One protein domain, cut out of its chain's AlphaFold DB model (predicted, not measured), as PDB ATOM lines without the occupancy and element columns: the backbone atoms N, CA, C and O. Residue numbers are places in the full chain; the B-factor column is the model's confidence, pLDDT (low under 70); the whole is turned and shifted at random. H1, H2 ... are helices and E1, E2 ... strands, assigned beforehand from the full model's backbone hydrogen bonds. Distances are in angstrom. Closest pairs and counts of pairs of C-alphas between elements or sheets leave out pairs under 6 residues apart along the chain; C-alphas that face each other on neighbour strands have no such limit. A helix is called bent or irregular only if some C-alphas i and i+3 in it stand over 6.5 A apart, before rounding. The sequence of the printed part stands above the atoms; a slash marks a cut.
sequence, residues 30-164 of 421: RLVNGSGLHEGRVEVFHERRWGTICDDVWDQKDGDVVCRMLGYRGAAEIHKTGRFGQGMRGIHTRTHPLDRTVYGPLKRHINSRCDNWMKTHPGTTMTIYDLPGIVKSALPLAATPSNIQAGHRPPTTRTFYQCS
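AT A GLANCE: This is residues 30 to 164 of the 421 residues of the protein "uncharacterized protein LOC104952888" of Notothenia coriiceps (black rockcod) (UniProt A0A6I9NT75). Two lobes sit at opposite ends of a long rod: a small, strongly twisted sheet of five strands with H1 packed on it, and a helical arm in which the long helix H2 leads away from the sheet and H3 and H4 fold back on it. Two links without named elements, residues 80 to 96 and 152 to 159, join the lobes, and residues 119 to 124 stick out at the far tip of the arm. The printed part has 135 residues, with four named helices and five named strands: along the chain come three strands, then H1, a fourth strand, the helices H2, H3 and H4, and a last strand; the class is mixed, helices and strands, and in the branched sheet the neighbour pairs E1 and E2, E2 and E3, E2 and E5, and E4 and E5 are each antiparallel. The whole is only just loose, close to extended, with a radius of gyration of the C-alphas of 21.1 A and spans of 64 by 30 by 27 A.

HOW THE PARTS SIT: E2, residues 39 to 46, has three neighbours. E1, residues 30 to 33, lies on one side of it, with N 32 and O 41 2.9 A apart. On the other side are E3, residues 49 to 52, with N 44 and O 51 at 2.8 A, and E5, residues 160 to 163, with N 40 and O 161 at 2.9 A. E1, E2 and E3 form a meander, each strand the antiparallel neighbour of the one before. E4, residues 75 to 79, is an edge strand beside E5, antiparallel at 164 degrees, with N 79 and O 160 at 2.8 A. H1, residues 60 to 69, is on the sheet; its closest C-alphas to E4 are those of Asp 64 and Ala 75, 4.8 A. H2, residues 97 to 120, is not on the sheet and has a kink of 32 degrees near residue 104. H3, residues 131 to 142, touches H2 at a steep tilt of 50 degrees, opposite ways, the closest C-alphas being those of Leu 106 and Ala 142, 4.8 A. H4, residues 145 to 151, touches residues 97 to 102 of H2 alone, closest at the C-alphas of Pro 97 and Gly 151, 4.7 A. Every O i to N i+4 pair is within hydrogen-bond range in H1 and H4, against 15 of 20 in H2 and 6 of 8 in H3.

IN THESE COORDINATES: E1 begins at C-alpha 30, (-8.010, -25.389, -53.388). E2 measures 20.9 A, H1 14.3 A and H3 16.0 A. H2 measures 35.1 A and ends at C-alpha 120, (-26.245, -75.285, -35.650). H2 and H3 are irregular, but only just: C-alphas 97 and 100 are 6.6 A apart, and C-alphas 137 and 140 7.0 A. E5 ends at C-alpha 163, (-10.953, -20.268, -43.226).

THE WHOLE: The C-alphas of Gly 36 and Gly 123, the two farthest apart, are 66.5 A from each other. The printed part has no cut, and the one long link is E4 to H2. Mean pLDDT of the printed part is 76.8; residues 55 to 57, 77 to 100 and 151 to 164 are under 70.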
ATOM      1  N   ARG A  30      -7.447 -26.708 -53.054       85.88
ATOM      2  CA  ARG A  30      -8.010 -25.389 -53.388       85.88
ATOM      3  C   ARG A  30      -9.415 -25.206 -52.819       85.88
ATOM      4  O   ARG A  30     -10.111 -26.187 -52.550       85.88
ATOM      5  N   LEU A  31      -9.849 -23.951 -52.708       85.62
ATOM      6  CA  LEU A  31     -11.238 -23.576 -52.422       85.62
ATOM      7  C   LEU A  31     -11.946 -23.140 -53.712       85.62
ATOM      8  O   LEU A  31     -11.363 -22.434 -54.531       85.62
ATOM      9  N   VAL A  32     -13.198 -23.568 -53.901       82.44
ATOM     10  CA  VAL A  32     -13.993 -23.298 -55.115       82.44
ATOM     11  C   VAL A  32     -15.423 -22.879 -54.750       82.44
ATOM     12  O   VAL A  32     -15.985 -23.377 -53.777       82.44
ATOM     13  N   ASN A  33     -16.034 -21.992 -55.543       77.94
ATOM     14  CA  ASN A  33     -17.390 -21.442 -55.361       77.94
ATOM     15  C   ASN A  33     -17.637 -20.609 -54.078       77.94
ATOM     16  O   ASN A  33     -18.790 -20.302 -53.786       77.94
ATOM     17  N   GLY A  34     -16.609 -20.230 -53.313       79.06
ATOM     18  CA  GLY A  34     -16.770 -19.257 -52.225       79.06
ATOM     19  C   GLY A  34     -17.232 -17.884 -52.727       79.06
ATOM     20  O   GLY A  34     -16.927 -17.503 -53.857       79.06
ATOM     21  N   SER A  35     -17.910 -17.113 -51.874       77.50
ATOM     22  CA  SER A  35     -18.155 -15.675 -52.103       77.50
ATOM     23  C   SER A  35     -16.915 -14.816 -51.798       77.50
ATOM     24  O   SER A  35     -16.898 -13.628 -52.111       77.50
ATOM     25  N   GLY A  36     -15.858 -15.409 -51.230       76.19
ATOM     26  CA  GLY A  36     -14.547 -14.789 -51.039       76.19
ATOM     27  C   GLY A  36     -13.406 -15.813 -51.028       76.19
ATOM     28  O   GLY A  36     -13.631 -17.012 -50.889       76.19
ATOM     29  N   LEU A  37     -12.163 -15.329 -51.131       75.44
ATOM     30  CA  LEU A  37     -10.932 -16.140 -51.254       75.44
ATOM     31  C   LEU A  37     -10.673 -17.115 -50.089       75.44
ATOM     32  O   LEU A  37      -9.854 -18.027 -50.201       75.44
ATOM     33  N   HIS A  38     -11.337 -16.896 -48.956       81.44
ATOM     34  CA  HIS A  38     -11.132 -17.636 -47.714       81.44
ATOM     35  C   HIS A  38     -12.220 -18.689 -47.465       81.44
ATOM     36  O   HIS A  38     -12.235 -19.300 -46.405       81.44
ATOM     37  N   GLU A  39     -13.139 -18.913 -48.403       80.19
ATOM     38  CA  GLU A  39     -14.249 -19.855 -48.243       80.19
ATOM     39  C   GLU A  39     -14.541 -20.649 -49.520       80.19
ATOM     40  O   GLU A  39     -14.067 -20.323 -50.608       80.19
ATOM     41  N   GLY A  40     -15.321 -21.720 -49.381       81.69
ATOM     42  CA  GLY A  40     -15.807 -22.524 -50.498       81.69
ATOM     43  C   GLY A  40     -15.709 -24.030 -50.272       81.69
ATOM     44  O   GLY A  40     -15.524 -24.533 -49.162       81.69
ATOM     45  N   ARG A  41     -15.868 -24.768 -51.366       84.44
ATOM     46  CA  ARG A  41     -15.709 -26.220 -51.462       84.44
ATOM     47  C   ARG A  41     -14.230 -26.571 -51.510       84.44
ATOM     48  O   ARG A  41     -13.527 -26.028 -52.356       84.44
ATOM     49  N   VAL A  42     -13.781 -27.504 -50.673       83.88
ATOM     50  CA  VAL A  42     -12.433 -28.070 -50.828       83.88
ATOM     51  C   VAL A  42     -12.422 -29.064 -51.977       83.88
ATOM     52  O   VAL A  42     -13.202 -30.019 -52.007       83.88
ATOM     53  N   GLU A  43     -11.499 -28.834 -52.901       85.25
ATOM     54  CA  GLU A  43     -11.095 -29.788 -53.923       85.25
ATOM     55  C   GLU A  43      -9.604 -30.077 -53.760       85.25
ATOM     56  O   GLU A  43      -8.808 -29.163 -53.558       85.25
ATOM     57  N   VAL A  44      -9.245 -31.353 -53.843       84.88
ATOM     58  CA  VAL A  44      -7.868 -31.855 -53.783       84.88
ATOM     59  C   VAL A  44      -7.426 -32.222 -55.201       84.88
ATOM     60  O   VAL A  44      -8.264 -32.587 -56.030       84.88
ATOM     61  N   PHE A  45      -6.131 -32.126 -55.490       81.81
ATOM     62  CA  PHE A  45      -5.523 -32.617 -56.724       81.81
ATOM     63  C   PHE A  45      -4.869 -33.980 -56.468       81.81
ATOM     64  O   PHE A  45      -3.970 -34.107 -55.643       81.81
ATOM     65  N   HIS A  46      -5.348 -35.018 -57.151       76.94
ATOM     66  CA  HIS A  46      -4.889 -36.401 -56.999       76.94
ATOM     67  C   HIS A  46      -5.031 -37.136 -58.337       76.94
ATOM     68  O   HIS A  46      -5.994 -36.905 -59.066       76.94
ATOM     69  N   GLU A  47      -4.085 -38.017 -58.692       75.12
ATOM     70  CA  GLU A  47      -4.092 -38.744 -59.982       75.12
ATOM     71  C   GLU A  47      -4.327 -37.810 -61.193       75.12
ATOM     72  O   GLU A  47      -5.183 -38.066 -62.044       75.12
ATOM     73  N   ARG A  48      -3.599 -36.680 -61.230       75.75
ATOM     74  CA  ARG A  48      -3.689 -35.605 -62.245       75.75
ATOM     75  C   ARG A  48      -5.091 -34.983 -62.408       75.75
ATOM     76  O   ARG A  48      -5.399 -34.421 -63.460       75.75
ATOM     77  N   ARG A  49      -5.968 -35.089 -61.402       77.06
ATOM     78  CA  ARG A  49      -7.370 -34.636 -61.456       77.06
ATOM     79  C   ARG A  49      -7.776 -33.906 -60.178       77.06
ATOM     80  O   ARG A  49      -7.384 -34.284 -59.081       77.06
ATOM     81  N   TRP A  50      -8.636 -32.901 -60.324       81.50
ATOM     82  CA  TRP A  50      -9.329 -32.283 -59.193       81.50
ATOM     83  C   TRP A  50     -10.536 -33.119 -58.764       81.50
ATOM     84  O   TRP A  50     -11.284 -33.614 -59.617       81.50
ATOM     85  N   GLY A  51     -10.771 -33.218 -57.457       77.94
ATOM     86  CA  GLY A  51     -12.019 -33.752 -56.926       77.94
ATOM     87  C   GLY A  51     -12.292 -33.391 -55.467       77.94
ATOM     88  O   GLY A  51     -11.411 -32.985 -54.716       77.94
ATOM     89  N   THR A  52     -13.554 -33.517 -55.084       79.12
ATOM     90  CA  THR A  52     -14.089 -33.195 -53.757       79.12
ATOM     91  C   THR A  52     -13.871 -34.301 -52.729       79.12
ATOM     92  O   THR A  52     -13.673 -35.470 -53.074       79.12
ATOM     93  N   ILE A  53     -13.972 -33.925 -51.453       77.25
ATOM     94  CA  ILE A  53     -13.926 -34.836 -50.305       77.25
ATOM     95  C   ILE A  53     -15.362 -35.181 -49.852       77.25
ATOM     96  O   ILE A  53     -16.334 -34.517 -50.222       77.25
ATOM     97  N   CYS A  54     -15.516 -36.259 -49.083       73.44
ATOM     98  CA  CYS A  54     -16.787 -36.685 -48.501       73.44
ATOM     99  C   CYS A  54     -16.919 -36.241 -47.031       73.44
ATOM    100  O   CYS A  54     -15.963 -36.286 -46.259       73.44
ATOM    101  N   ASP A  55     -18.115 -35.797 -46.652       68.69
ATOM    102  CA  ASP A  55     -18.419 -35.085 -45.406       68.69
ATOM    103  C   ASP A  55     -18.762 -35.989 -44.207       68.69
ATOM    104  O   ASP A  55     -18.778 -35.504 -43.071       68.69
ATOM    105  N   ASP A  56     -18.956 -37.296 -44.430       67.12
ATOM    106  CA  ASP A  56     -19.364 -38.296 -43.425       67.12
ATOM    107  C   ASP A  56     -18.572 -38.222 -42.106       67.12
ATOM    108  O   ASP A  56     -19.148 -38.303 -41.021       67.12
ATOM    109  N   VAL A  57     -17.243 -38.080 -42.196       69.25
ATOM    110  CA  VAL A  57     -16.315 -38.189 -41.050       69.25
ATOM    111  C   VAL A  57     -15.587 -36.872 -40.748       69.25
ATOM    112  O   VAL A  57     -15.058 -36.713 -39.655       69.25
ATOM    113  N   TRP A  58     -15.612 -35.904 -41.670       71.88
ATOM    114  CA  TRP A  58     -14.792 -34.689 -41.602       71.88
ATOM    115  C   TRP A  58     -15.093 -33.813 -40.371       71.88
ATOM    116  O   TRP A  58     -16.267 -33.519 -40.108       71.88
ATOM    117  N   ASP A  59     -14.068 -33.368 -39.637       78.19
ATOM    118  CA  ASP A  59     -14.201 -32.504 -38.452       78.19
ATOM    119  C   ASP A  59     -13.339 -31.223 -38.477       78.19
ATOM    120  O   ASP A  59     -12.660 -30.917 -39.458       78.19
ATOM    121  N   GLN A  60     -13.423 -30.412 -37.410       78.94
ATOM    122  CA  GLN A  60     -12.743 -29.110 -37.325       78.94
ATOM    123  C   GLN A  60     -11.225 -29.208 -37.526       78.94
ATOM    124  O   GLN A  60     -10.631 -28.294 -38.092       78.94
ATOM    125  N   LYS A  61     -10.597 -30.314 -37.110       82.75
ATOM    126  CA  LYS A  61      -9.149 -30.539 -37.243       82.75
ATOM    127  C   LYS A  61      -8.750 -30.767 -38.696       82.75
ATOM    128  O   LYS A  61      -7.716 -30.268 -39.126       82.75
ATOM    129  N   ASP A  62      -9.583 -31.480 -39.445       82.12
ATOM    130  CA  ASP A  62      -9.357 -31.741 -40.865       82.12
ATOM    131  C   ASP A  62      -9.489 -30.427 -41.665       82.12
ATOM    132  O   ASP A  62      -8.656 -30.116 -42.519       82.12
ATOM    133  N   GLY A  63     -10.474 -29.586 -41.314       81.94
ATOM    134  CA  GLY A  63     -10.604 -28.227 -41.859       81.94
ATOM    135  C   GLY A  63      -9.427 -27.316 -41.489       81.94
ATOM    136  O   GLY A  63      -8.908 -26.605 -42.346       81.94
ATOM    137  N   ASP A  64      -8.957 -27.376 -40.244       83.31
ATOM    138  CA  ASP A  64      -7.757 -26.676 -39.770       83.31
ATOM    139  C   ASP A  64      -6.501 -27.047 -40.570       83.31
ATOM    140  O   ASP A  64      -5.706 -26.166 -40.901       83.31
ATOM    141  N   VAL A  65      -6.312 -28.336 -40.880       86.50
ATOM    142  CA  VAL A  65      -5.196 -28.814 -41.711       86.50
ATOM    143  C   VAL A  65      -5.281 -28.200 -43.105       86.50
ATOM    144  O   VAL A  65      -4.310 -27.586 -43.545       86.50
ATOM    145  N   VAL A  66      -6.440 -28.272 -43.765       85.69
ATOM    146  CA  VAL A  66      -6.614 -27.687 -45.105       85.69
ATOM    147  C   VAL A  66      -6.416 -26.170 -45.099       85.69
ATOM    148  O   VAL A  66      -5.698 -25.645 -45.948       85.69
ATOM    149  N   CYS A  67      -6.975 -25.452 -44.125       84.56
ATOM    150  CA  CYS A  67      -6.766 -24.011 -44.019       84.56
ATOM    151  C   CYS A  67      -5.279 -23.661 -43.814       84.56
ATOM    152  O   CYS A  67      -4.811 -22.703 -44.422       84.56
ATOM    153  N   ARG A  68      -4.510 -24.452 -43.049       84.94
ATOM    154  CA  ARG A  68      -3.050 -24.263 -42.902       84.94
ATOM    155  C   ARG A  68      -2.268 -24.580 -44.176       84.94
ATOM    156  O   ARG A  68      -1.348 -23.835 -44.494       84.94
ATOM    157  N   MET A  69      -2.649 -25.617 -44.926       83.69
ATOM    158  CA  MET A  69      -2.065 -25.913 -46.247       83.69
ATOM    159  C   MET A  69      -2.294 -24.771 -47.252       83.69
ATOM    160  O   MET A  69      -1.473 -24.548 -48.131       83.69
ATOM    161  N   LEU A  70      -3.381 -24.010 -47.086       83.56
ATOM    162  CA  LEU A  70      -3.701 -22.806 -47.862       83.56
ATOM    163  C   LEU A  70      -3.090 -21.509 -47.279       83.56
ATOM    164  O   LEU A  70      -3.431 -20.417 -47.730       83.56
ATOM    165  N   GLY A  71      -2.218 -21.599 -46.268       83.06
ATOM    166  CA  GLY A  71      -1.555 -20.447 -45.640       83.06
ATOM    167  C   GLY A  71      -2.394 -19.673 -44.612       83.06
ATOM    168  O   GLY A  71      -1.956 -18.633 -44.115       83.06
ATOM    169  N   TYR A  72      -3.588 -20.155 -44.256       83.81
ATOM    170  CA  TYR A  72      -4.452 -19.557 -43.234       83.81
ATOM    171  C   TYR A  72      -4.171 -20.119 -41.831       83.81
ATOM    172  O   TYR A  72      -3.585 -21.185 -41.659       83.81
ATOM    173  N   ARG A  73      -4.623 -19.419 -40.779       79.38
ATOM    174  CA  ARG A  73      -4.358 -19.838 -39.384       79.38
ATOM    175  C   ARG A  73      -5.113 -21.113 -38.969       79.38
ATOM    176  O   ARG A  73      -4.622 -21.873 -38.133       79.38
ATOM    177  N   GLY A  74      -6.295 -21.331 -39.541       81.94
ATOM    178  CA  GLY A  74      -7.201 -22.438 -39.230       81.94
ATOM    179  C   GLY A  74      -8.591 -22.219 -39.834       81.94
ATOM    180  O   GLY A  74      -8.829 -21.201 -40.497       81.94
ATOM    181  N   ALA A  75      -9.498 -23.164 -39.607       80.00
ATOM    182  CA  ALA A  75     -10.891 -23.066 -40.034       80.00
ATOM    183  C   ALA A  75     -11.710 -22.230 -39.038       80.00
ATOM    184  O   ALA A  75     -11.687 -22.494 -37.835       80.00
ATOM    185  N   ALA A  76     -12.455 -21.245 -39.545       76.12
ATOM    186  CA  ALA A  76     -13.478 -20.534 -38.782       76.12
ATOM    187  C   ALA A  76     -14.725 -21.419 -38.642       76.12
ATOM    188  O   ALA A  76     -15.139 -21.743 -37.532       76.12
ATOM    189  N   GLU A  77     -15.267 -21.881 -39.772       69.50
ATOM    190  CA  GLU A  77     -16.487 -22.690 -39.833       69.50
ATOM    191  C   GLU A  77     -16.370 -23.837 -40.846       69.50
ATOM    192  O   GLU A  77     -15.654 -23.752 -41.851       69.50
ATOM    193  N   ILE A  78     -17.119 -24.914 -40.590       69.38
ATOM    194  CA  ILE A  78     -17.281 -26.063 -41.488       69.38
ATOM    195  C   ILE A  78     -18.766 -26.265 -41.777       69.38
ATOM    196  O   ILE A  78     -19.603 -26.271 -40.873       69.38
ATOM    197  N   HIS A  79     -19.094 -26.497 -43.044       67.31
ATOM    198  CA  HIS A  79     -20.448 -26.783 -43.495       67.31
ATOM    199  C   HIS A  79     -20.500 -28.116 -44.246       67.31
ATOM    200  O   HIS A  79     -19.898 -28.274 -45.307       67.31
ATOM    201  N   LYS A  80     -21.296 -29.056 -43.727       65.75
ATOM    202  CA  LYS A  80     -21.564 -30.366 -44.356       65.75
ATOM    203  C   LYS A  80     -22.748 -30.348 -45.342       65.75
ATOM    204  O   LYS A  80     -23.171 -31.376 -45.848       65.75
ATOM    205  N   THR A  81     -23.361 -29.185 -45.563       57.53
ATOM    206  CA  THR A  81     -24.758 -29.084 -46.033       57.53
ATOM    207  C   THR A  81     -24.940 -28.687 -47.499       57.53
ATOM    208  O   THR A  81     -26.077 -28.583 -47.951       57.53
ATOM    209  N   GLY A  82     -23.870 -28.497 -48.281       57.09
ATOM    210  CA  GLY A  82     -23.994 -28.118 -49.702       57.09
ATOM    211  C   GLY A  82     -23.783 -26.636 -50.035       57.09
ATOM    212  O   GLY A  82     -23.958 -26.285 -51.199       57.09
ATOM    213  N   ARG A  83     -23.435 -25.775 -49.059       59.16
ATOM    214  CA  ARG A  83     -23.587 -24.300 -49.132       59.16
ATOM    215  C   ARG A  83     -23.057 -23.635 -50.413       59.16
ATOM    216  O   ARG A  83     -23.708 -22.720 -50.898       59.16
ATOM    217  N   PHE A  84     -21.938 -24.100 -50.976       58.00
ATOM    218  CA  PHE A  84     -21.330 -23.509 -52.183       58.00
ATOM    219  C   PHE A  84     -21.438 -24.417 -53.432       58.00
ATOM    220  O   PHE A  84     -20.631 -24.345 -54.359       58.00
ATOM    221  N   GLY A  85     -22.440 -25.299 -53.481       58.19
ATOM    222  CA  GLY A  85     -22.759 -26.129 -54.649       58.19
ATOM    223  C   GLY A  85     -21.912 -27.400 -54.783       58.19
ATOM    224  O   GLY A  85     -20.718 -27.428 -54.491       58.19
ATOM    225  N   GLN A  86     -22.549 -28.486 -55.221       60.22
ATOM    226  CA  GLN A  86     -21.950 -29.821 -55.298       60.22
ATOM    227  C   GLN A  86     -20.857 -29.906 -56.380       60.22
ATOM    228  O   GLN A  86     -21.033 -29.393 -57.483       60.22
ATOM    229  N   GLY A  87     -19.735 -30.565 -56.074       57.84
ATOM    230  CA  GLY A  87     -18.674 -30.806 -57.057       57.84
ATOM    231  C   GLY A  87     -19.021 -31.950 -58.012       57.84
ATOM    232  O   GLY A  87     -19.658 -32.927 -57.622       57.84
ATOM    233  N   MET A  88     -18.578 -31.841 -59.267       52.34
ATOM    234  CA  MET A  88     -18.893 -32.810 -60.330       52.34
ATOM    235  C   MET A  88     -18.156 -34.156 -60.175       52.34
ATOM    236  O   MET A  88     -18.536 -35.150 -60.792       52.34
ATOM    237  N   ARG A  89     -17.061 -34.194 -59.401       56.03
ATOM    238  CA  ARG A  89     -16.176 -35.357 -59.226       56.03
ATOM    239  C   ARG A  89     -15.612 -35.382 -57.809       56.03
ATOM    240  O   ARG A  89     -15.071 -34.374 -57.372       56.03
ATOM    241  N   GLY A  90     -15.698 -36.528 -57.134       54.50
ATOM    242  CA  GLY A  90     -15.058 -36.770 -55.838       54.50
ATOM    243  C   GLY A  90     -13.791 -37.610 -55.972       54.50
ATOM    244  O   GLY A  90     -13.741 -38.510 -56.814       54.50
ATOM    245  N   ILE A  91     -12.788 -37.355 -55.129       51.59
ATOM    246  CA  ILE A  91     -11.649 -38.268 -54.968       51.59
ATOM    247  C   ILE A  91     -12.076 -39.377 -54.008       51.59
ATOM    248  O   ILE A  91     -12.132 -39.199 -52.792       51.59
ATOM    249  N   HIS A  92     -12.387 -40.545 -54.569       52.53
ATOM    250  CA  HIS A  92     -12.451 -41.777 -53.795       52.53
ATOM    251  C   HIS A  92     -11.036 -42.293 -53.554       52.53
ATOM    252  O   HIS A  92     -10.336 -42.667 -54.495       52.53
ATOM    253  N   THR A  93     -10.643 -42.394 -52.288       42.59
ATOM    254  CA  THR A  93      -9.451 -43.129 -51.853       42.59
ATOM    255  C   THR A  93      -9.670 -44.636 -52.041       42.59
ATOM    256  O   THR A  93     -10.039 -45.348 -51.110       42.59
ATOM    257  N   ARG A  94      -9.507 -45.105 -53.288       45.16
ATOM    258  CA  ARG A  94      -9.519 -46.518 -53.729       45.16
ATOM    259  C   ARG A  94     -10.559 -47.422 -53.043       45.16
ATOM    260  O   ARG A  94     -10.263 -48.547 -52.661       45.16
ATOM    261  N   THR A  95     -11.800 -46.948 -52.948       51.91
ATOM    262  CA  THR A  95     -12.969 -47.823 -52.775       51.91
ATOM    263  C   THR A  95     -13.641 -47.970 -54.129       51.91
ATOM    264  O   THR A  95     -14.040 -46.974 -54.739       51.91
ATOM    265  N   HIS A  96     -13.744 -49.202 -54.621       60.09
ATOM    266  CA  HIS A  96     -14.500 -49.516 -55.824       60.09
ATOM    267  C   HIS A  96     -15.977 -49.124 -55.597       60.09
ATOM    268  O   HIS A  96     -16.461 -49.242 -54.466       60.09
ATOM    269  N   PRO A  97     -16.736 -48.680 -56.621       60.41
ATOM    270  CA  PRO A  97     -18.118 -48.218 -56.446       60.41
ATOM    271  C   PRO A  97     -19.031 -49.206 -55.693       60.41
ATOM    272  O   PRO A  97     -19.921 -48.798 -54.951       60.41
ATOM    273  N   LEU A  98     -18.766 -50.510 -55.824       65.31
ATOM    274  CA  LEU A  98     -19.509 -51.579 -55.150       65.31
ATOM    275  C   LEU A  98     -19.020 -51.895 -53.720       65.31
ATOM    276  O   LEU A  98     -19.726 -52.581 -52.982       65.31
ATOM    277  N   ASP A  99     -17.864 -51.400 -53.272       63.59
ATOM    278  CA  ASP A  99     -17.344 -51.715 -51.931       63.59
ATOM    279  C   ASP A  99     -18.237 -51.118 -50.839       63.59
ATOM    280  O   ASP A  99     -18.577 -51.764 -49.841       63.59
ATOM    281  N   ARG A 100     -18.680 -49.872 -51.045       63.94
ATOM    282  CA  ARG A 100     -19.493 -49.166 -50.052       63.94
ATOM    283  C   ARG A 100     -20.938 -49.675 -50.001       63.94
ATOM    284  O   ARG A 100     -21.537 -49.647 -48.927       63.94
ATOM    285  N   THR A 101     -21.485 -50.166 -51.116       78.62
ATOM    286  CA  THR A 101     -22.910 -50.535 -51.230       78.62
ATOM    287  C   THR A 101     -23.185 -52.034 -51.321       78.62
ATOM    288  O   THR A 101     -24.245 -52.460 -50.876       78.62
ATOM    289  N   VAL A 102     -22.254 -52.847 -51.828       85.00
ATOM    290  CA  VAL A 102     -22.375 -54.315 -51.903       85.00
ATOM    291  C   VAL A 102     -21.484 -54.989 -50.861       85.00
ATOM    292  O   VAL A 102     -21.994 -55.783 -50.071       85.00
ATOM    293  N   TYR A 103     -20.187 -54.660 -50.776       84.44
ATOM    294  CA  TYR A 103     -19.280 -55.335 -49.828       84.44
ATOM    295  C   TYR A 103     -19.632 -55.033 -48.356       84.44
ATOM    296  O   TYR A 103     -19.617 -55.934 -47.513       84.44
ATOM    297  N   GLY A 104     -20.047 -53.799 -48.045       84.94
ATOM    298  CA  GLY A 104     -20.560 -53.419 -46.720       84.94
ATOM    299  C   GLY A 104     -21.712 -54.320 -46.225       84.94
ATOM    300  O   GLY A 104     -21.583 -54.939 -45.164       84.94
ATOM    301  N   PRO A 105     -22.827 -54.445 -46.972       88.94
ATOM    302  CA  PRO A 105     -23.881 -55.418 -46.678       88.94
ATOM    303  C   PRO A 105     -23.439 -56.885 -46.770       88.94
ATOM    304  O   PRO A 105     -23.898 -57.691 -45.961       88.94
ATOM    305  N   LEU A 106     -22.546 -57.253 -47.693       92.31
ATOM    306  CA  LEU A 106     -22.048 -58.628 -47.844       92.31
ATOM    307  C   LEU A 106     -21.359 -59.112 -46.568       92.31
ATOM    308  O   LEU A 106     -21.692 -60.179 -46.059       92.31
ATOM    309  N   LYS A 107     -20.480 -58.287 -45.988       91.00
ATOM    310  CA  LYS A 107     -19.798 -58.590 -44.724       91.00
ATOM    311  C   LYS A 107     -20.778 -58.806 -43.564       91.00
ATOM    312  O   LYS A 107     -20.564 -59.694 -42.746       91.00
ATOM    313  N   ARG A 108     -21.886 -58.052 -43.511       91.00
ATOM    314  CA  ARG A 108     -22.948 -58.255 -42.502       91.00
ATOM    315  C   ARG A 108     -23.663 -59.595 -42.688       91.00
ATOM    316  O   ARG A 108     -23.878 -60.303 -41.707       91.00
ATOM    317  N   HIS A 109     -24.004 -59.952 -43.926       94.56
ATOM    318  CA  HIS A 109     -24.670 -61.220 -44.228       94.56
ATOM    319  C   HIS A 109     -23.755 -62.429 -44.003       94.56
ATOM    320  O   HIS A 109     -24.211 -63.408 -43.422       94.56
ATOM    321  N   ILE A 110     -22.474 -62.352 -44.381       94.75
ATOM    322  CA  ILE A 110     -21.480 -63.399 -44.096       94.75
ATOM    323  C   ILE A 110     -21.359 -63.608 -42.583       94.75
ATOM    324  O   ILE A 110     -21.584 -64.721 -42.123       94.75
ATOM    325  N   ASN A 111     -21.106 -62.549 -41.803       94.56
ATOM    326  CA  ASN A 111     -20.993 -62.660 -40.345       94.56
ATOM    327  C   ASN A 111     -22.248 -63.291 -39.715       94.56
ATOM    328  O   ASN A 111     -22.131 -64.257 -38.974       94.56
ATOM    329  N   SER A 112     -23.444 -62.818 -40.085       94.88
ATOM    330  CA  SER A 112     -24.722 -63.365 -39.599       94.88
ATOM    331  C   SER A 112     -24.915 -64.854 -39.946       94.88
ATOM    332  O   SER A 112     -25.458 -65.626 -39.154       94.88
ATOM    333  N   ARG A 113     -24.425 -65.295 -41.112       93.81
ATOM    334  CA  ARG A 113     -24.446 -66.707 -41.524       93.81
ATOM    335  C   ARG A 113     -23.416 -67.548 -40.762       93.81
ATOM    336  O   ARG A 113     -23.764 -68.660 -40.371       93.81
ATOM    337  N   CYS A 114     -22.222 -67.024 -40.476       92.81
ATOM    338  CA  CYS A 114     -21.250 -67.661 -39.576       92.81
ATOM    339  C   CYS A 114     -21.814 -67.794 -38.149       92.81
ATOM    340  O   CYS A 114     -21.762 -68.873 -37.562       92.81
ATOM    341  N   ASP A 115     -22.438 -66.735 -37.620       93.38
ATOM    342  CA  ASP A 115     -23.104 -66.727 -36.308       93.38
ATOM    343  C   ASP A 115     -24.264 -67.729 -36.226       93.38
ATOM    344  O   ASP A 115     -24.614 -68.186 -35.137       93.38
ATOM    345  N   ASN A 116     -24.889 -68.067 -37.359       93.88
ATOM    346  CA  ASN A 116     -25.896 -69.120 -37.437       93.88
ATOM    347  C   ASN A 116     -25.260 -70.518 -37.530       93.88
ATOM    348  O   ASN A 116     -25.682 -71.417 -36.809       93.88
ATOM    349  N   TRP A 117     -24.213 -70.688 -38.346       93.19
ATOM    350  CA  TRP A 117     -23.466 -71.949 -38.473       93.19
ATOM    351  C   TRP A 117     -22.884 -72.401 -37.123       93.19
ATOM    352  O   TRP A 117     -23.003 -73.570 -36.765       93.19
ATOM    353  N   MET A 118     -22.348 -71.470 -36.322       91.12
ATOM    354  CA  MET A 118     -21.838 -71.754 -34.968       91.12
ATOM    355  C   MET A 118     -22.933 -72.174 -33.971       91.12
ATOM    356  O   MET A 118     -22.623 -72.793 -32.956       91.12
ATOM    357  N   LYS A 119     -24.207 -71.851 -34.233       91.88
ATOM    358  CA  LYS A 119     -25.349 -72.292 -33.407       91.88
ATOM    359  C   LYS A 119     -25.878 -73.655 -33.836       91.88
ATOM    360  O   LYS A 119     -26.350 -74.401 -32.985       91.88
ATOM    361  N   THR A 120     -25.816 -73.978 -35.129       92.75
ATOM    362  CA  THR A 120     -26.245 -75.285 -35.650       92.75
ATOM    363  C   THR A 120     -25.197 -76.378 -35.445       92.75
ATOM    364  O   THR A 120     -25.568 -77.545 -35.397       92.75
ATOM    365  N   HIS A 121     -23.918 -76.018 -35.289       89.25
ATOM    366  CA  HIS A 121     -22.816 -76.964 -35.074       89.25
ATOM    367  C   HIS A 121     -22.033 -76.652 -33.777       89.25
ATOM    368  O   HIS A 121     -20.888 -76.187 -33.822       89.25
ATOM    369  N   PRO A 122     -22.639 -76.859 -32.590       91.50
ATOM    370  CA  PRO A 122     -21.950 -76.662 -31.319       91.50
ATOM    371  C   PRO A 122     -20.780 -77.646 -31.170       91.50
ATOM    372  O   PRO A 122     -20.933 -78.848 -31.365       91.50
ATOM    373  N   GLY A 123     -19.605 -77.134 -30.790       88.12
ATOM    374  CA  GLY A 123     -18.402 -77.939 -30.537       88.12
ATOM    375  C   GLY A 123     -17.485 -78.171 -31.745       88.12
ATOM    376  O   GLY A 123     -16.362 -78.627 -31.550       88.12
ATOM    377  N   THR A 124     -17.893 -77.813 -32.966       88.19
ATOM    378  CA  THR A 124     -17.036 -77.906 -34.165       88.19
ATOM    379  C   THR A 124     -16.468 -76.548 -34.575       88.19
ATOM    380  O   THR A 124     -17.184 -75.547 -34.583       88.19
ATOM    381  N   THR A 125     -15.203 -76.502 -34.993       87.88
ATOM    382  CA  THR A 125     -14.596 -75.310 -35.606       87.88
ATOM    383  C   THR A 125     -14.901 -75.230 -37.100       87.88
ATOM    384  O   THR A 125     -14.586 -76.157 -37.841       87.88
ATOM    385  N   MET A 126     -15.452 -74.097 -37.540       88.44
ATOM    386  CA  MET A 126     -15.724 -73.796 -38.950       88.44
ATOM    387  C   MET A 126     -14.433 -73.782 -39.779       88.44
ATOM    388  O   MET A 126     -13.455 -73.135 -39.400       88.44
ATOM    389  N   THR A 127     -14.434 -74.473 -40.917       91.44
ATOM    390  CA  THR A 127     -13.263 -74.634 -41.791       91.44
ATOM    391  C   THR A 127     -13.319 -73.707 -43.008       91.44
ATOM    392  O   THR A 127     -14.340 -73.086 -43.306       91.44
ATOM    393  N   ILE A 128     -12.225 -73.648 -43.777       90.75
ATOM    394  CA  ILE A 128     -12.205 -72.947 -45.070       90.75
ATOM    395  C   ILE A 128     -13.199 -73.540 -46.088       90.75
ATOM    396  O   ILE A 128     -13.651 -72.822 -46.976       90.75
ATOM    397  N   TYR A 129     -13.589 -74.811 -45.940       92.00
ATOM    398  CA  TYR A 129     -14.524 -75.501 -46.838       92.00
ATOM    399  C   TYR A 129     -15.998 -75.151 -46.567       92.00
ATOM    400  O   TYR A 129     -16.828 -75.265 -47.468       92.00
ATOM    401  N   ASP A 130     -16.322 -74.649 -45.372       89.88
ATOM    402  CA  ASP A 130     -17.662 -74.157 -45.017       89.88
ATOM    403  C   ASP A 130     -17.945 -72.760 -45.606       89.88
ATOM    404  O   ASP A 130     -19.086 -72.414 -45.943       89.88
ATOM    405  N   LEU A 131     -16.892 -71.948 -45.768       91.00
ATOM    406  CA  LEU A 131     -16.991 -70.556 -46.211       91.00
ATOM    407  C   LEU A 131     -17.638 -70.389 -47.603       91.00
ATOM    408  O   LEU A 131     -18.497 -69.512 -47.721       91.00
ATOM    409  N   PRO A 132     -17.339 -71.196 -48.645       93.19
ATOM    410  CA  PRO A 132     -18.030 -71.118 -49.935       93.19
ATOM    411  C   PRO A 132     -19.554 -71.261 -49.832       93.19
ATOM    412  O   PRO A 132     -20.280 -70.508 -50.482       93.19
ATOM    413  N   GLY A 133     -20.056 -72.174 -48.992       92.19
ATOM    414  CA  GLY A 133     -21.495 -72.354 -48.770       92.19
ATOM    415  C   GLY A 133     -22.127 -71.140 -48.086       92.19
ATOM    416  O   GLY A 133     -23.157 -70.622 -48.534       92.19
ATOM    417  N   ILE A 134     -21.457 -70.622 -47.055       93.00
ATOM    418  CA  ILE A 134     -21.851 -69.403 -46.338       93.00
ATOM    419  C   ILE A 134     -21.898 -68.197 -47.287       93.00
ATOM    420  O   ILE A 134     -22.938 -67.537 -47.381       93.00
ATOM    421  N   VAL A 135     -20.826 -67.943 -48.044       94.06
ATOM    422  CA  VAL A 135     -20.715 -66.816 -48.986       94.06
ATOM    423  C   VAL A 135     -21.750 -66.930 -50.107       94.06
ATOM    424  O   VAL A 135     -22.442 -65.948 -50.380       94.06
ATOM    425  N   LYS A 136     -21.952 -68.122 -50.689       93.88
ATOM    426  CA  LYS A 136     -22.999 -68.381 -51.696       93.88
ATOM    427  C   LYS A 136     -24.401 -68.031 -51.179       93.88
ATOM    428  O   LYS A 136     -25.214 -67.507 -51.936       93.88
ATOM    429  N   SER A 137     -24.672 -68.261 -49.892       92.00
ATOM    430  CA  SER A 137     -25.954 -67.917 -49.252       92.00
ATOM    431  C   SER A 137     -26.099 -66.437 -48.851       92.00
ATOM    432  O   SER A 137     -27.215 -65.966 -48.624       92.00
ATOM    433  N   ALA A 138     -24.985 -65.704 -48.753       93.31
ATOM    434  CA  ALA A 138     -24.933 -64.294 -48.359       93.31
ATOM    435  C   ALA A 138     -24.895 -63.332 -49.562       93.31
ATOM    436  O   ALA A 138     -25.470 -62.246 -49.498       93.31
ATOM    437  N   LEU A 139     -24.251 -63.735 -50.664       92.50
ATOM    438  CA  LEU A 139     -24.046 -62.913 -51.857       92.50
ATOM    439  C   LEU A 139     -25.335 -62.322 -52.469       92.50
ATOM    440  O   LEU A 139     -25.365 -61.102 -52.638       92.50
ATOM    441  N   PRO A 140     -26.416 -63.087 -52.743       91.88
ATOM    442  CA  PRO A 140     -27.625 -62.526 -53.362       91.88
ATOM    443  C   PRO A 140     -28.382 -61.537 -52.458       91.88
ATOM    444  O   PRO A 140     -29.137 -60.708 -52.956       91.88
ATOM    445  N   LEU A 141     -28.161 -61.579 -51.137       90.44
ATOM    446  CA  LEU A 141     -28.758 -60.639 -50.178       90.44
ATOM    447  C   LEU A 141     -28.016 -59.291 -50.132       90.44
ATOM    448  O   LEU A 141     -28.548 -58.296 -49.638       90.44
ATOM    449  N   ALA A 142     -26.782 -59.248 -50.638       88.62
ATOM    450  CA  ALA A 142     -25.943 -58.055 -50.670       88.62
ATOM    451  C   ALA A 142     -25.825 -57.446 -52.075       88.62
ATOM    452  O   ALA A 142     -25.885 -56.225 -52.216       88.62
ATOM    453  N   ALA A 143     -25.706 -58.278 -53.109       88.38
ATOM    454  CA  ALA A 143     -25.615 -57.880 -54.514       88.38
ATOM    455  C   ALA A 143     -27.001 -57.626 -55.142       88.38
ATOM    456  O   ALA A 143     -27.296 -58.087 -56.243       88.38
ATOM    457  N   THR A 144     -27.880 -56.912 -54.433       88.50
ATOM    458  CA  THR A 144     -29.203 -56.547 -54.960       88.50
ATOM    459  C   THR A 144     -29.073 -55.473 -56.051       88.50
ATOM    460  O   THR A 144     -28.151 -54.650 -55.985       88.50
ATOM    461  N   PRO A 145     -30.003 -55.399 -57.026       83.50
ATOM    462  CA  PRO A 145     -29.980 -54.359 -58.058       83.50
ATOM    463  C   PRO A 145     -29.918 -52.944 -57.473       83.50
ATOM    464  O   PRO A 145     -29.137 -52.121 -57.944       83.50
ATOM    465  N   SER A 146     -30.652 -52.686 -56.386       82.06
ATOM    466  CA  SER A 146     -30.650 -51.402 -55.675       82.06
ATOM    467  C   SER A 146     -29.281 -51.056 -55.079       82.06
ATOM    468  O   SER A 146     -28.847 -49.910 -55.180       82.06
ATOM    469  N   ASN A 147     -28.571 -52.029 -54.496       82.00
ATOM    470  CA  ASN A 147     -27.233 -51.816 -53.934       82.00
ATOM    471  C   ASN A 147     -26.188 -51.579 -55.035       82.00
ATOM    472  O   ASN A 147     -25.322 -50.714 -54.894       82.00
ATOM    473  N   ILE A 148     -26.292 -52.301 -56.154       79.56
ATOM    474  CA  ILE A 148     -25.423 -52.121 -57.325       79.56
ATOM    475  C   ILE A 148     -25.647 -50.725 -57.934       79.56
ATOM    476  O   ILE A 148     -24.700 -49.950 -58.069       79.56
ATOM    477  N   GLN A 149     -26.902 -50.349 -58.203       77.31
ATOM    478  CA  GLN A 149     -27.270 -49.022 -58.714       77.31
ATOM    479  C   GLN A 149     -26.876 -47.886 -57.760       77.31
ATOM    480  O   GLN A 149     -26.444 -46.830 -58.217       77.31
ATOM    481  N   ALA A 150     -26.984 -48.089 -56.442       70.75
ATOM    482  CA  ALA A 150     -26.516 -47.123 -55.451       70.75
ATOM    483  C   ALA A 150     -24.988 -46.946 -55.482       70.75
ATOM    484  O   ALA A 150     -24.518 -45.835 -55.264       70.75
ATOM    485  N   GLY A 151     -24.228 -48.004 -55.782       67.81
ATOM    486  CA  GLY A 151     -22.769 -47.939 -55.917       67.81
ATOM    487  C   GLY A 151     -22.335 -47.141 -57.146       67.81
ATOM    488  O   GLY A 151     -21.452 -46.295 -57.061       67.81
ATOM    489  N   HIS A 152     -23.017 -47.334 -58.277       65.19
ATOM    490  CA  HIS A 152     -22.783 -46.556 -59.501       65.19
ATOM    491  C   HIS A 152     -23.320 -45.112 -59.447       65.19
ATOM    492  O   HIS A 152     -23.102 -44.344 -60.388       65.19
ATOM    493  N   ARG A 153     -24.007 -44.708 -58.372       58.03
ATOM    494  CA  ARG A 153     -24.489 -43.334 -58.197       58.03
ATOM    495  C   ARG A 153     -23.338 -42.456 -57.680       58.03
ATOM    496  O   ARG A 153     -22.760 -42.792 -56.648       58.03
ATOM    497  N   PRO A 154     -22.997 -41.328 -58.334       50.19
ATOM    498  CA  PRO A 154     -21.932 -40.455 -57.845       50.19
ATOM    499  C   PRO A 154     -22.287 -39.935 -56.439       50.19
ATOM    500  O   PRO A 154     -23.425 -39.495 -56.233       50.19
ATOM    501  N   PRO A 155     -21.355 -39.961 -55.466       48.84
ATOM    502  CA  PRO A 155     -21.661 -39.531 -54.111       48.84
ATOM    503  C   PRO A 155     -21.975 -38.037 -54.065       48.84
ATOM    504  O   PRO A 155     -21.327 -37.220 -54.726       48.84
ATOM    505  N   THR A 156     -22.918 -37.662 -53.203       45.22
ATOM    506  CA  THR A 156     -23.209 -36.268 -52.852       45.22
ATOM    507  C   THR A 156     -22.107 -35.694 -51.961       45.22
ATOM    508  O   THR A 156     -22.331 -35.414 -50.791       45.22
ATOM    509  N   THR A 157     -20.909 -35.531 -52.518       44.75
ATOM    510  CA  THR A 157     -19.752 -34.917 -51.851       44.75
ATOM    511  C   THR A 157     -20.045 -33.454 -51.511       44.75
ATOM    512  O   THR A 157     -20.181 -32.610 -52.405       44.75
ATOM    513  N   ARG A 158     -20.217 -33.151 -50.215       47.56
ATOM    514  CA  ARG A 158     -20.713 -31.847 -49.746       47.56
ATOM    515  C   ARG A 158     -19.886 -31.242 -48.602       47.56
ATOM    516  O   ARG A 158     -20.428 -30.657 -47.668       47.56
ATOM    517  N   THR A 159     -18.560 -31.305 -48.725       44.56
ATOM    518  CA  THR A 159     -17.590 -30.654 -47.825       44.56
ATOM    519  C   THR A 159     -17.305 -29.188 -48.183       44.56
ATOM    520  O   THR A 159     -16.760 -28.919 -49.259       44.56
ATOM    521  N   PHE A 160     -17.589 -28.247 -47.274       53.84
ATOM    522  CA  PHE A 160     -17.339 -26.810 -47.466       53.84
ATOM    523  C   PHE A 160     -16.851 -26.095 -46.199       53.84
ATOM    524  O   PHE A 160     -17.107 -26.551 -45.084       53.84
ATOM    525  N   TYR A 161     -16.182 -24.956 -46.388       60.47
ATOM    526  CA  TYR A 161     -15.336 -24.316 -45.379       60.47
ATOM    527  C   TYR A 161     -15.393 -22.798 -45.446       60.47
ATOM    528  O   TYR A 161     -15.588 -22.222 -46.518       60.47
ATOM    529  N   GLN A 162     -15.099 -22.179 -44.308       48.78
ATOM    530  CA  GLN A 162     -14.635 -20.804 -44.202       48.78
ATOM    531  C   GLN A 162     -13.370 -20.803 -43.332       48.78
ATOM    532  O   GLN A 162     -13.411 -21.179 -42.162       48.78
ATOM    533  N   CYS A 163     -12.230 -20.436 -43.909       48.59
ATOM    534  CA  CYS A 163     -10.953 -20.268 -43.226       48.59
ATOM    535  C   CYS A 163     -10.844 -18.863 -42.619       48.59
ATOM    536  O   CYS A 163     -11.305 -17.878 -43.195       48.59
ATOM    537  N   SER A 164     -10.174 -18.753 -41.471       50.03
ATOM    538  CA  SER A 164      -9.938 -17.465 -40.814       50.03
ATOM    539  C   SER A 164      -8.864 -16.659 -41.549       50.03
ATOM    540  O   SER A 164      -7.669 -16.957 -41.432       50.03
TER     541      SER A 164